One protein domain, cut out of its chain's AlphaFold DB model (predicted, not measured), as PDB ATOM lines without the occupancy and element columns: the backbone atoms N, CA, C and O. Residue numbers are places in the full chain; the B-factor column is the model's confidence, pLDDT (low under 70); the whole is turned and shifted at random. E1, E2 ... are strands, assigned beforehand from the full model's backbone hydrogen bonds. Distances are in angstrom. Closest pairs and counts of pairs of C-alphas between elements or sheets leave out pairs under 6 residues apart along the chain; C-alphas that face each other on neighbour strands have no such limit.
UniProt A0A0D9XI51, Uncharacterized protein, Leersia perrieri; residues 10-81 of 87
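AT A GLANCE: This is residues 10 to 81 of the 87 residues of an uncharacterized protein of Leersia perrieri (UniProt A0A0D9XI51). A strongly twisted sheet of three strands, E3, E4 and E5, makes the larger part, and a separate two-stranded hairpin, E1 and E2, reaches away from it with its tip, residues 14 to 19, sticking out. The loop at residues 37 to 42 sticks out too, and the last stretch, residues 66 to 81, has no named element but folds back to pair briefly with E5. The printed part has 72 residues with five named strands, E1 to E5 in order, and no named helix; the class is all strand, with 30 of the 72 residues in named elements. The sheet's order is E3, E4, E5, antiparallel, and the whole is elongated, 44 by 27 by 23 A, and only just loose, close to compact, with a radius of gyration of the C-alphas of 13.8 A.

IN THESE COORDINATES: E4 is residues 46 to 52, 18.9 A long. E5, residues 58 to 65, is 20.4 A long and ends with C-alpha 65 at (-30.113, 33.674, -43.494). E3 is residues 30 to 35, 13.7 A. E1, residues 10 to 13, begins with C-alpha 10 at (-32.385, 36.015, -32.262), and E2 is residues 20 to 24.

HOW THE PARTS SIT: E3, E4 and E5 form a meander, each strand the antiparallel neighbour of the one before. In the hairpin E3 and E4, N 34 and O 48 are 2.8 A apart, within hydrogen-bond range. In the hairpin E4 and E5, N 62 and O 49 are 2.7 A apart, also within range. Residues 63 to 64 of E5 pair antiparallel with residues 75 to 76. E1 and E2, a hairpin at 173 degrees, have N 12 and O 21 2.9 A apart, within range. E2 and E3 are apart.

THE WHOLE: The C-alphas farthest apart, Thr 17 and His 81, are 44.6 A apart. The printed part has no cut, and no link between named strands is long. Mean pLDDT of the printed part is 85.3; residues 55 to 56, 72 to 73 and 76 to 81 are under 70.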
ATOM      1  N   MET A  10     -31.010  35.709 -31.903       92.56
ATOM      2  CA  MET A  10     -32.385  36.015 -32.262       92.56
ATOM      3  C   MET A  10     -33.283  35.797 -31.054       92.56
ATOM      4  O   MET A  10     -33.501  34.667 -30.618       92.56
ATOM      5  N   ILE A  11     -33.838  36.900 -30.566       95.31
ATOM      6  CA  ILE A  11     -34.799  36.904 -29.472       95.31
ATOM      7  C   ILE A  11     -36.207  36.901 -30.066       95.31
ATOM      8  O   ILE A  11     -36.568  37.787 -30.843       95.31
ATOM      9  N   ARG A  12     -37.025  35.915 -29.693       94.69
ATOM     10  CA  ARG A  12     -38.459  35.890 -30.007       94.69
ATOM     11  C   ARG A  12     -39.260  36.069 -28.731       94.69
ATOM     12  O   ARG A  12     -39.111  35.289 -27.795       94.69
ATOM     13  N   ILE A  13     -40.130  37.074 -28.738       97.75
ATOM     14  CA  ILE A  13     -40.982  37.444 -27.608       97.75
ATOM     15  C   ILE A  13     -42.435  37.192 -28.003       97.75
ATOM     16  O   ILE A  13     -42.946  37.794 -28.947       97.75
ATOM     17  N   ASN A  14     -43.115  36.313 -27.274       97.12
ATOM     18  CA  ASN A  14     -44.552  36.132 -27.391       97.12
ATOM     19  C   ASN A  14     -45.257  37.118 -26.458       97.12
ATOM     20  O   ASN A  14     -45.306  36.917 -25.249       97.12
ATOM     21  N   LEU A  15     -45.848  38.165 -27.024       97.69
ATOM     22  CA  LEU A  15     -46.516  39.207 -26.240       97.69
ATOM     23  C   LEU A  15     -47.824  38.742 -25.577       97.69
ATOM     24  O   LEU A  15     -48.278  39.377 -24.634       97.69
ATOM     25  N   ARG A  16     -48.432  37.641 -26.041       98.12
ATOM     26  CA  ARG A  16     -49.656  37.084 -25.440       98.12
ATOM     27  C   ARG A  16     -49.350  36.297 -24.169       98.12
ATOM     28  O   ARG A  16     -50.113  36.378 -23.216       98.12
ATOM     29  N   THR A  17     -48.282  35.499 -24.182       98.19
ATOM     30  CA  THR A  17     -47.932  34.599 -23.067       98.19
ATOM     31  C   THR A  17     -46.784  35.113 -22.204       98.19
ATOM     32  O   THR A  17     -46.535  34.557 -21.142       98.19
ATOM     33  N   GLY A  18     -46.051  36.128 -22.668       97.50
ATOM     34  CA  GLY A  18     -44.808  36.591 -22.049       97.50
ATOM     35  C   GLY A  18     -43.611  35.662 -22.283       97.50
ATOM     36  O   GLY A  18     -42.527  35.939 -21.780       97.50
ATOM     37  N   ALA A  19     -43.772  34.568 -23.038       98.06
ATOM     38  CA  ALA A  19     -42.685  33.627 -23.287       98.06
ATOM     39  C   ALA A  19     -41.590  34.259 -24.159       98.06
ATOM     40  O   ALA A  19     -41.878  34.878 -25.186       98.06
ATOM     41  N   VAL A  20     -40.330  34.050 -23.774       97.44
ATOM     42  CA  VAL A  20     -39.148  34.528 -24.498       97.44
ATOM     43  C   VAL A  20     -38.279  33.334 -24.870       97.44
ATOM     44  O   VAL A  20     -38.055  32.444 -24.055       97.44
ATOM     45  N   SER A  21     -37.778  33.323 -26.101       95.00
ATOM     46  CA  SER A  21     -36.746  32.380 -26.541       95.00
ATOM     47  C   SER A  21     -35.576  33.145 -27.139       95.00
ATOM     48  O   SER A  21     -35.778  34.167 -27.798       95.00
ATOM     49  N   CYS A  22     -34.367  32.648 -26.892       93.62
ATOM     50  CA  CYS A  22     -33.138  33.195 -27.440       93.62
ATOM     51  C   CYS A  22     -32.405  32.102 -28.216       93.62
ATOM     52  O   CYS A  22     -32.189  31.009 -27.694       93.62
ATOM     53  N   THR A  23     -32.059  32.372 -29.471       91.81
ATOM     54  CA  THR A  23     -31.352  31.419 -30.331       91.81
ATOM     55  C   THR A  23     -30.093  32.068 -30.878       91.81
ATOM     56  O   THR A  23     -30.173  33.047 -31.620       91.81
ATOM     57  N   THR A  24     -28.927  31.521 -30.540       90.25
ATOM     58  CA  THR A  24     -27.650  31.962 -31.110       90.25
ATOM     59  C   THR A  24     -27.625  31.692 -32.617       90.25
ATOM     60  O   THR A  24     -27.943  30.589 -33.056       90.25
ATOM     61  N   LEU A  25     -27.258  32.699 -33.415       88.75
ATOM     62  CA  LEU A  25     -27.317  32.615 -34.881       88.75
ATOM     63  C   LEU A  25     -26.060  32.035 -35.531       88.75
ATOM     64  O   LEU A  25     -26.119  31.530 -36.648       88.75
ATOM     65  N   SER A  26     -24.922  32.137 -34.849       85.31
ATOM     66  CA  SER A  26     -23.626  31.674 -35.334       85.31
ATOM     67  C   SER A  26     -22.729  31.297 -34.153       85.31
ATOM     68  O   SER A  26     -22.768  31.980 -33.125       85.31
ATOM     69  N   PRO A  27     -21.897  30.247 -34.276       84.50
ATOM     70  CA  PRO A  27     -20.843  29.971 -33.304       84.50
ATOM     71  C   PRO A  27     -19.672  30.971 -33.394       84.50
ATOM     72  O   PRO A  27     -18.912  31.102 -32.433       84.50
ATOM     73  N   GLU A  28     -19.519  31.672 -34.522       86.56
ATOM     74  CA  GLU A  28     -18.470  32.677 -34.735       86.56
ATOM     75  C   GLU A  28     -18.744  33.960 -33.944       86.56
ATOM     76  O   GLU A  28     -19.895  34.317 -33.690       86.56
ATOM     77  N   SER A  29     -17.674  34.684 -33.604       88.94
ATOM     78  CA  SER A  29     -17.802  36.037 -33.065       88.94
ATOM     79  C   SER A  29     -18.159  37.001 -34.195       88.94
ATOM     80  O   SER A  29     -17.397  37.122 -35.158       88.94
ATOM     81  N   LEU A  30     -19.329  37.636 -34.106       90.38
ATOM     82  CA  LEU A  30     -19.884  38.494 -35.154       90.38
ATOM     83  C   LEU A  30     -20.163  39.901 -34.619       90.38
ATOM     84  O   LEU A  30     -20.817  40.064 -33.591       90.38
ATOM     85  N   GLU A  31     -19.717  40.917 -35.355       87.62
ATOM     86  CA  GLU A  31     -19.789  42.333 -34.976       87.62
ATOM     87  C   GLU A  31     -20.314  43.208 -36.128       87.62
ATOM     88  O   GLU A  31     -20.442  42.757 -37.267       87.62
ATOM     89  N   PHE A  32     -20.635  44.475 -35.833       88.38
ATOM     90  CA  PHE A  32     -20.996  45.510 -36.820       88.38
ATOM     91  C   PHE A  32     -22.068  45.075 -37.839       88.38
ATOM     92  O   PHE A  32     -21.904  45.220 -39.051       88.38
ATOM     93  N   GLY A  33     -23.174  44.520 -37.336       90.44
ATOM     94  CA  GLY A  33     -24.266  43.999 -38.153       90.44
ATOM     95  C   GLY A  33     -24.980  45.051 -39.004       90.44
ATOM     96  O   GLY A  33     -25.366  46.111 -38.516       90.44
ATOM     97  N   LEU A  34     -25.228  44.711 -40.267       93.69
ATOM     98  CA  LEU A  34     -25.974  45.498 -41.239       93.69
ATOM     99  C   LEU A  34     -27.153  44.699 -41.792       93.69
ATOM    100  O   LEU A  34     -27.065  43.505 -42.083       93.69
ATOM    101  N   ILE A  35     -28.263  45.398 -41.994       94.81
ATOM    102  CA  ILE A  35     -29.462  44.883 -42.648       94.81
ATOM    103  C   ILE A  35     -29.851  45.787 -43.811       94.81
ATOM    104  O   ILE A  35     -29.470  46.956 -43.861       94.81
ATOM    105  N   HIS A  36     -30.636  45.259 -44.748       93.62
ATOM    106  CA  HIS A  36     -31.160  46.069 -45.839       93.62
ATOM    107  C   HIS A  36     -32.029  47.209 -45.280       93.62
ATOM    108  O   HIS A  36     -33.034  46.956 -44.614       93.62
ATOM    109  N   GLN A  37     -31.680  48.463 -45.587       94.31
ATOM    110  CA  GLN A  37     -32.309  49.648 -44.982       94.31
ATOM    111  C   GLN A  37     -33.825  49.731 -45.228       94.31
ATOM    112  O   GLN A  37     -34.579  50.105 -44.336       94.31
ATOM    113  N   GLY A  38     -34.302  49.285 -46.394       96.62
ATOM    114  CA  GLY A  38     -35.741  49.202 -46.697       96.62
ATOM    115  C   GLY A  38     -36.553  48.219 -45.832       96.62
ATOM    116  O   GLY A  38     -37.779  48.220 -45.911       96.62
ATOM    117  N   TYR A  39     -35.896  47.384 -45.016       94.62
ATOM    118  CA  TYR A  39     -36.530  46.389 -44.140       94.62
ATOM    119  C   TYR A  39     -36.300  46.659 -42.644       94.62
ATOM    120  O   TYR A  39     -36.604  45.802 -41.816       94.62
ATOM    121  N   VAL A  40     -35.789  47.835 -42.261       94.94
ATOM    122  CA  VAL A  40     -35.650  48.196 -40.839       94.94
ATOM    123  C   VAL A  40     -37.023  48.162 -40.154       94.94
ATOM    124  O   VAL A  40     -38.006  48.682 -40.678       94.94
ATOM    125  N   GLY A  41     -37.099  47.503 -38.993       93.69
ATOM    126  CA  GLY A  41     -38.345  47.322 -38.236       93.69
ATOM    127  C   GLY A  41     -39.351  46.353 -38.872       93.69
ATOM    128  O   GLY A  41     -40.472  46.228 -38.385       93.69
ATOM    129  N   ARG A  42     -38.978  45.671 -39.959       95.31
ATOM    130  CA  ARG A  42     -39.816  44.700 -40.675       95.31
ATOM    131  C   ARG A  42     -39.129  43.340 -40.709       95.31
ATOM    132  O   ARG A  42     -37.954  43.215 -40.369       95.31
ATOM    133  N   ASN A  43     -39.863  42.315 -41.138       92.31
ATOM    134  CA  ASN A  43     -39.261  41.008 -41.367       92.31
ATOM    135  C   ASN A  43     -38.174  41.132 -42.443       92.31
ATOM    136  O   ASN A  43     -38.461  41.502 -43.583       92.31
ATOM    137  N   ASN A  44     -36.939  40.825 -42.065       92.56
ATOM    138  CA  ASN A  44     -35.797  40.785 -42.954       92.56
ATOM    139  C   ASN A  44     -35.254  39.359 -42.960       92.56
ATOM    140  O   ASN A  44     -35.142  38.732 -41.911       92.56
ATOM    141  N   ARG A  45     -34.906  38.851 -44.139       93.25
ATOM    142  CA  ARG A  45     -34.343  37.512 -44.287       93.25
ATOM    143  C   ARG A  45     -32.830  37.483 -44.097       93.25
ATOM    144  O   ARG A  45     -32.311  36.466 -43.663       93.25
ATOM    145  N   PHE A  46     -32.118  38.559 -44.424       93.44
ATOM    146  CA  PHE A  46     -30.659  38.526 -44.465       93.44
ATOM    147  C   PHE A  46     -30.016  39.629 -43.631       93.44
ATOM    148  O   PHE A  46     -30.422  40.789 -43.699       93.44
ATOM    149  N   GLY A  47     -28.959  39.276 -42.905       92.94
ATOM    150  CA  GLY A  47     -28.070  40.226 -42.239       92.94
ATOM    151  C   GLY A  47     -26.614  39.975 -42.615       92.94
ATOM    152  O   GLY A  47     -26.250  38.855 -42.967       92.94
ATOM    153  N   TYR A  48     -25.793  41.017 -42.552       93.19
ATOM    154  CA  TYR A  48     -24.375  40.995 -42.904       93.19
ATOM    155  C   TYR A  48     -23.560  41.445 -41.699       93.19
ATOM    156  O   TYR A  48     -23.853  42.490 -41.137       93.19
ATOM    157  N   PHE A  49     -22.558  40.674 -41.296       92.06
ATOM    158  CA  PHE A  49     -21.809  40.915 -40.063       92.06
ATOM    159  C   PHE A  49     -20.313  40.778 -40.316       92.06
ATOM    160  O   PHE A  49     -19.901  39.930 -41.104       92.06
ATOM    161  N   GLY A  50     -19.496  41.581 -39.644       90.75
ATOM    162  CA  GLY A  50     -18.055  41.365 -39.597       90.75
ATOM    163  C   GLY A  50     -17.732  40.146 -38.741       90.75
ATOM    164  O   GLY A  50     -18.284  39.997 -37.656       90.75
ATOM    165  N   VAL A  51     -16.847  39.276 -39.218       89.31
ATOM    166  CA  VAL A  51     -16.317  38.165 -38.420       89.31
ATOM    167  C   VAL A  51     -15.112  38.681 -37.642       89.31
ATOM    168  O   VAL A  51     -14.139  39.145 -38.251       89.31
ATOM    169  N   SER A  52     -15.160  38.620 -36.310       85.88
ATOM    170  CA  SER A  52     -14.036  39.048 -35.474       85.88
ATOM    171  C   SER A  52     -12.802  38.195 -35.803       85.88
ATOM    172  O   SER A  52     -12.884  36.974 -35.963       85.88
ATOM    173  N   GLY A  53     -11.647  38.840 -35.949       80.31
ATOM    174  CA  GLY A  53     -10.347  38.187 -36.096       80.31
ATOM    175  C   GLY A  53      -9.408  38.588 -34.956       80.31
ATOM    176  O   GLY A  53      -9.822  39.263 -34.013       80.31
ATOM    177  N   PRO A  54      -8.127  38.186 -35.013       77.12
ATOM    178  CA  PRO A  54      -7.123  38.693 -34.090       77.12
ATOM    179  C   PRO A  54      -7.070  40.224 -34.176       77.12
ATOM    180  O   PRO A  54      -6.800  40.785 -35.244       77.12
ATOM    181  N   MET A  55      -7.353  40.889 -33.053       61.91
ATOM    182  CA  MET A  55      -7.335  42.349 -32.935       61.91
ATOM    183  C   MET A  55      -6.031  42.911 -33.545       61.91
ATOM    184  O   MET A  55      -4.960  42.378 -33.239       61.91
ATOM    185  N   PRO A  56      -6.083  43.954 -34.402       65.25
ATOM    186  CA  PRO A  56      -7.216  44.843 -34.697       65.25
ATOM    187  C   PRO A  56      -8.015  44.506 -35.974       65.25
ATOM    188  O   PRO A  56      -8.633  45.394 -36.557       65.25
ATOM    189  N   LYS A  57      -7.968  43.262 -36.472       72.31
ATOM    190  CA  LYS A  57      -8.508  42.913 -37.799       72.31
ATOM    191  C   LYS A  57      -9.799  42.097 -37.721       72.31
ATOM    192  O   LYS A  57      -9.912  41.178 -36.916       72.31
ATOM    193  N   PHE A  58     -10.722  42.365 -38.645       78.62
ATOM    194  CA  PHE A  58     -11.806  41.440 -38.992       78.62
ATOM    195  C   PHE A  58     -11.288  40.410 -39.994       78.62
ATOM    196  O   PHE A  58     -10.481  40.735 -40.866       78.62
ATOM    197  N   SER A  59     -11.732  39.162 -39.873       85.00
ATOM    198  CA  SER A  59     -11.321  38.082 -40.779       85.00
ATOM    199  C   SER A  59     -12.146  38.043 -42.071       85.00
ATOM    200  O   SER A  59     -11.699  37.478 -43.069       85.00
ATOM    201  N   GLY A  60     -13.318  38.681 -42.084       87.06
ATOM    202  CA  GLY A  60     -14.179  38.772 -43.259       87.06
ATOM    203  C   GLY A  60     -15.579  39.275 -42.925       87.06
ATOM    204  O   GLY A  60     -15.822  39.804 -41.841       87.06
ATOM    205  N   ILE A  61     -16.500  39.085 -43.872       89.19
ATOM    206  CA  ILE A  61     -17.927  39.386 -43.722       89.19
ATOM    207  C   ILE A  61     -18.722  38.084 -43.816       89.19
ATOM    208  O   ILE A  61     -18.436  37.227 -44.648       89.19
ATOM    209  N   ARG A  62     -19.754  37.946 -42.992       90.38
ATOM    210  CA  ARG A  62     -20.676  36.815 -42.966       90.38
ATOM    211  C   ARG A  62     -22.082  37.266 -43.327       90.38
ATOM    212  O   ARG A  62     -22.588  38.219 -42.741       90.38
ATOM    213  N   LYS A  63     -22.742  36.546 -44.239       92.56
ATOM    214  CA  LYS A  63     -24.181  36.687 -44.484       92.56
ATOM    215  C   LYS A  63     -24.946  35.621 -43.702       92.56
ATOM    216  O   LYS A  63     -24.685  34.428 -43.840       92.56
ATOM    217  N   LEU A  64     -25.911  36.052 -42.905       91.81
ATOM    218  CA  LEU A  64     -26.833  35.176 -42.187       91.81
ATOM    219  C   LEU A  64     -28.157  35.091 -42.942       91.81
ATOM    220  O   LEU A  64     -28.654  36.120 -43.404       91.81
ATOM    221  N   ASP A  65     -28.729  33.889 -43.053       91.88
ATOM    222  CA  ASP A  65     -30.113  33.674 -43.494       91.88
ATOM    223  C   ASP A  65     -31.006  33.427 -42.273       91.88
ATOM    224  O   ASP A  65     -31.067  32.330 -41.719       91.88
ATOM    225  N   PHE A  66     -31.735  34.461 -41.863       90.75
ATOM    226  CA  PHE A  66     -32.628  34.439 -40.712       90.75
ATOM    227  C   PHE A  66     -33.828  33.492 -40.882       90.75
ATOM    228  O   PHE A  66     -34.475  33.138 -39.895       90.75
ATOM    229  N   ALA A  67     -34.124  33.033 -42.103       89.44
ATOM    230  CA  ALA A  67     -35.141  32.004 -42.317       89.44
ATOM    231  C   ALA A  67     -34.664  30.602 -41.895       89.44
ATOM    232  O   ALA A  67     -35.488  29.710 -41.716       89.44
ATOM    233  N   ARG A  68     -33.350  30.405 -41.725       87.56
ATOM    234  CA  ARG A  68     -32.733  29.121 -41.353       87.56
ATOM    235  C   ARG A  68     -32.305  29.070 -39.882       87.56
ATOM    236  O   ARG A  68     -31.570  28.173 -39.485       87.56
ATOM    237  N   VAL A  69     -32.762  30.012 -39.057       84.75
ATOM    238  CA  VAL A  69     -32.447  30.041 -37.619       84.75
ATOM    239  C   VAL A  69     -33.012  28.808 -36.928       84.75
ATOM    240  O   VAL A  69     -34.215  28.565 -36.987       84.75
ATOM    241  N   GLY A  70     -32.141  28.063 -36.247       73.56
ATOM    242  CA  GLY A  70     -32.480  26.788 -35.610       73.56
ATOM    243  C   GLY A  70     -32.357  25.570 -36.531       73.56
ATOM    244  O   GLY A  70     -32.554  24.457 -36.061       73.56
ATOM    245  N   ALA A  71     -32.016  25.761 -37.810       72.88
ATOM    246  CA  ALA A  71     -31.527  24.692 -38.677       72.88
ATOM    247  C   ALA A  71     -29.988  24.660 -38.643       72.88
ATOM    248  O   ALA A  71     -29.360  25.683 -38.365       72.88
ATOM    249  N   ASP A  72     -29.386  23.516 -38.987       65.38
ATOM    250  CA  ASP A  72     -27.927  23.292 -38.921       65.38
ATOM    251  C   ASP A  72     -27.086  24.288 -39.747       65.38
ATOM    252  O   ASP A  72     -25.878  24.387 -39.555       65.38
ATOM    253  N   ASP A  73     -27.707  25.049 -40.655       65.38
ATOM    254  CA  ASP A  73     -27.015  25.846 -41.668       65.38
ATOM    255  C   ASP A  73     -27.628  27.254 -41.843       65.38
ATOM    256  O   ASP A  73     -28.097  27.654 -42.914       65.38
ATOM    257  N   CYS A  74     -27.654  28.025 -40.748       71.56
ATOM    258  CA  CYS A  74     -28.058  29.444 -40.732       71.56
ATOM    259  C   CYS A  74     -27.074  30.363 -41.493       71.56
ATOM    260  O   CYS A  74     -27.389  31.508 -41.842       71.56
ATOM    261  N   MET A  75     -25.870  29.859 -41.756       70.25
ATOM    262  CA  MET A  75     -24.753  30.590 -42.336       70.25
ATOM    263  C   MET A  75     -24.776  30.444 -43.857       70.25
ATOM    264  O   MET A  75     -24.644  29.350 -44.386       70.25
ATOM    265  N   SER A  76     -24.896  31.546 -44.596       61.03
ATOM    266  CA  SER A  76     -24.636  31.542 -46.039       61.03
ATOM    267  C   SER A  76     -23.270  32.175 -46.282       61.03
ATOM    268  O   SER A  76     -23.052  33.350 -45.980       61.03
ATOM    269  N   ALA A  77     -22.309  31.400 -46.782       55.59
ATOM    270  CA  ALA A  77     -20.957  31.902 -46.996       55.59
ATOM    271  C   ALA A  77     -20.933  33.017 -48.061       55.59
ATOM    272  O   ALA A  77     -21.404  32.836 -49.181       55.59
ATOM    273  N   ILE A  78     -20.334  34.158 -47.712       55.09
ATOM    274  CA  ILE A  78     -19.796  35.125 -48.670       55.09
ATOM    275  C   ILE A  78     -18.337  35.308 -48.278       55.09
ATOM    276  O   ILE A  78     -18.040  35.944 -47.275       55.09
ATOM    277  N   HIS A  79     -17.414  34.707 -49.023       46.81
ATOM    278  CA  HIS A  79     -15.987  34.921 -48.793       46.81
ATOM    279  C   HIS A  79     -15.553  36.177 -49.546       46.81
ATOM    280  O   HIS A  79     -15.187  36.115 -50.716       46.81
ATOM    281  N   SER A  80     -15.634  37.334 -48.897       49.84
ATOM    282  CA  SER A  80     -15.030  38.571 -49.398       49.84
ATOM    283  C   SER A  80     -13.869  38.955 -48.486       49.84
ATOM    284  O   SER A  80     -14.093  39.354 -47.342       49.84
ATOM    285  N   HIS A  81     -12.633  38.827 -48.980       47.34
ATOM    286  CA  HIS A  81     -11.440  39.369 -48.327       47.34
ATOM    287  C   HIS A  81     -11.550  40.898 -48.284       47.34
ATOM    288  O   HIS A  81     -11.180  41.587 -49.232       47.34
TER     289      HIS A  81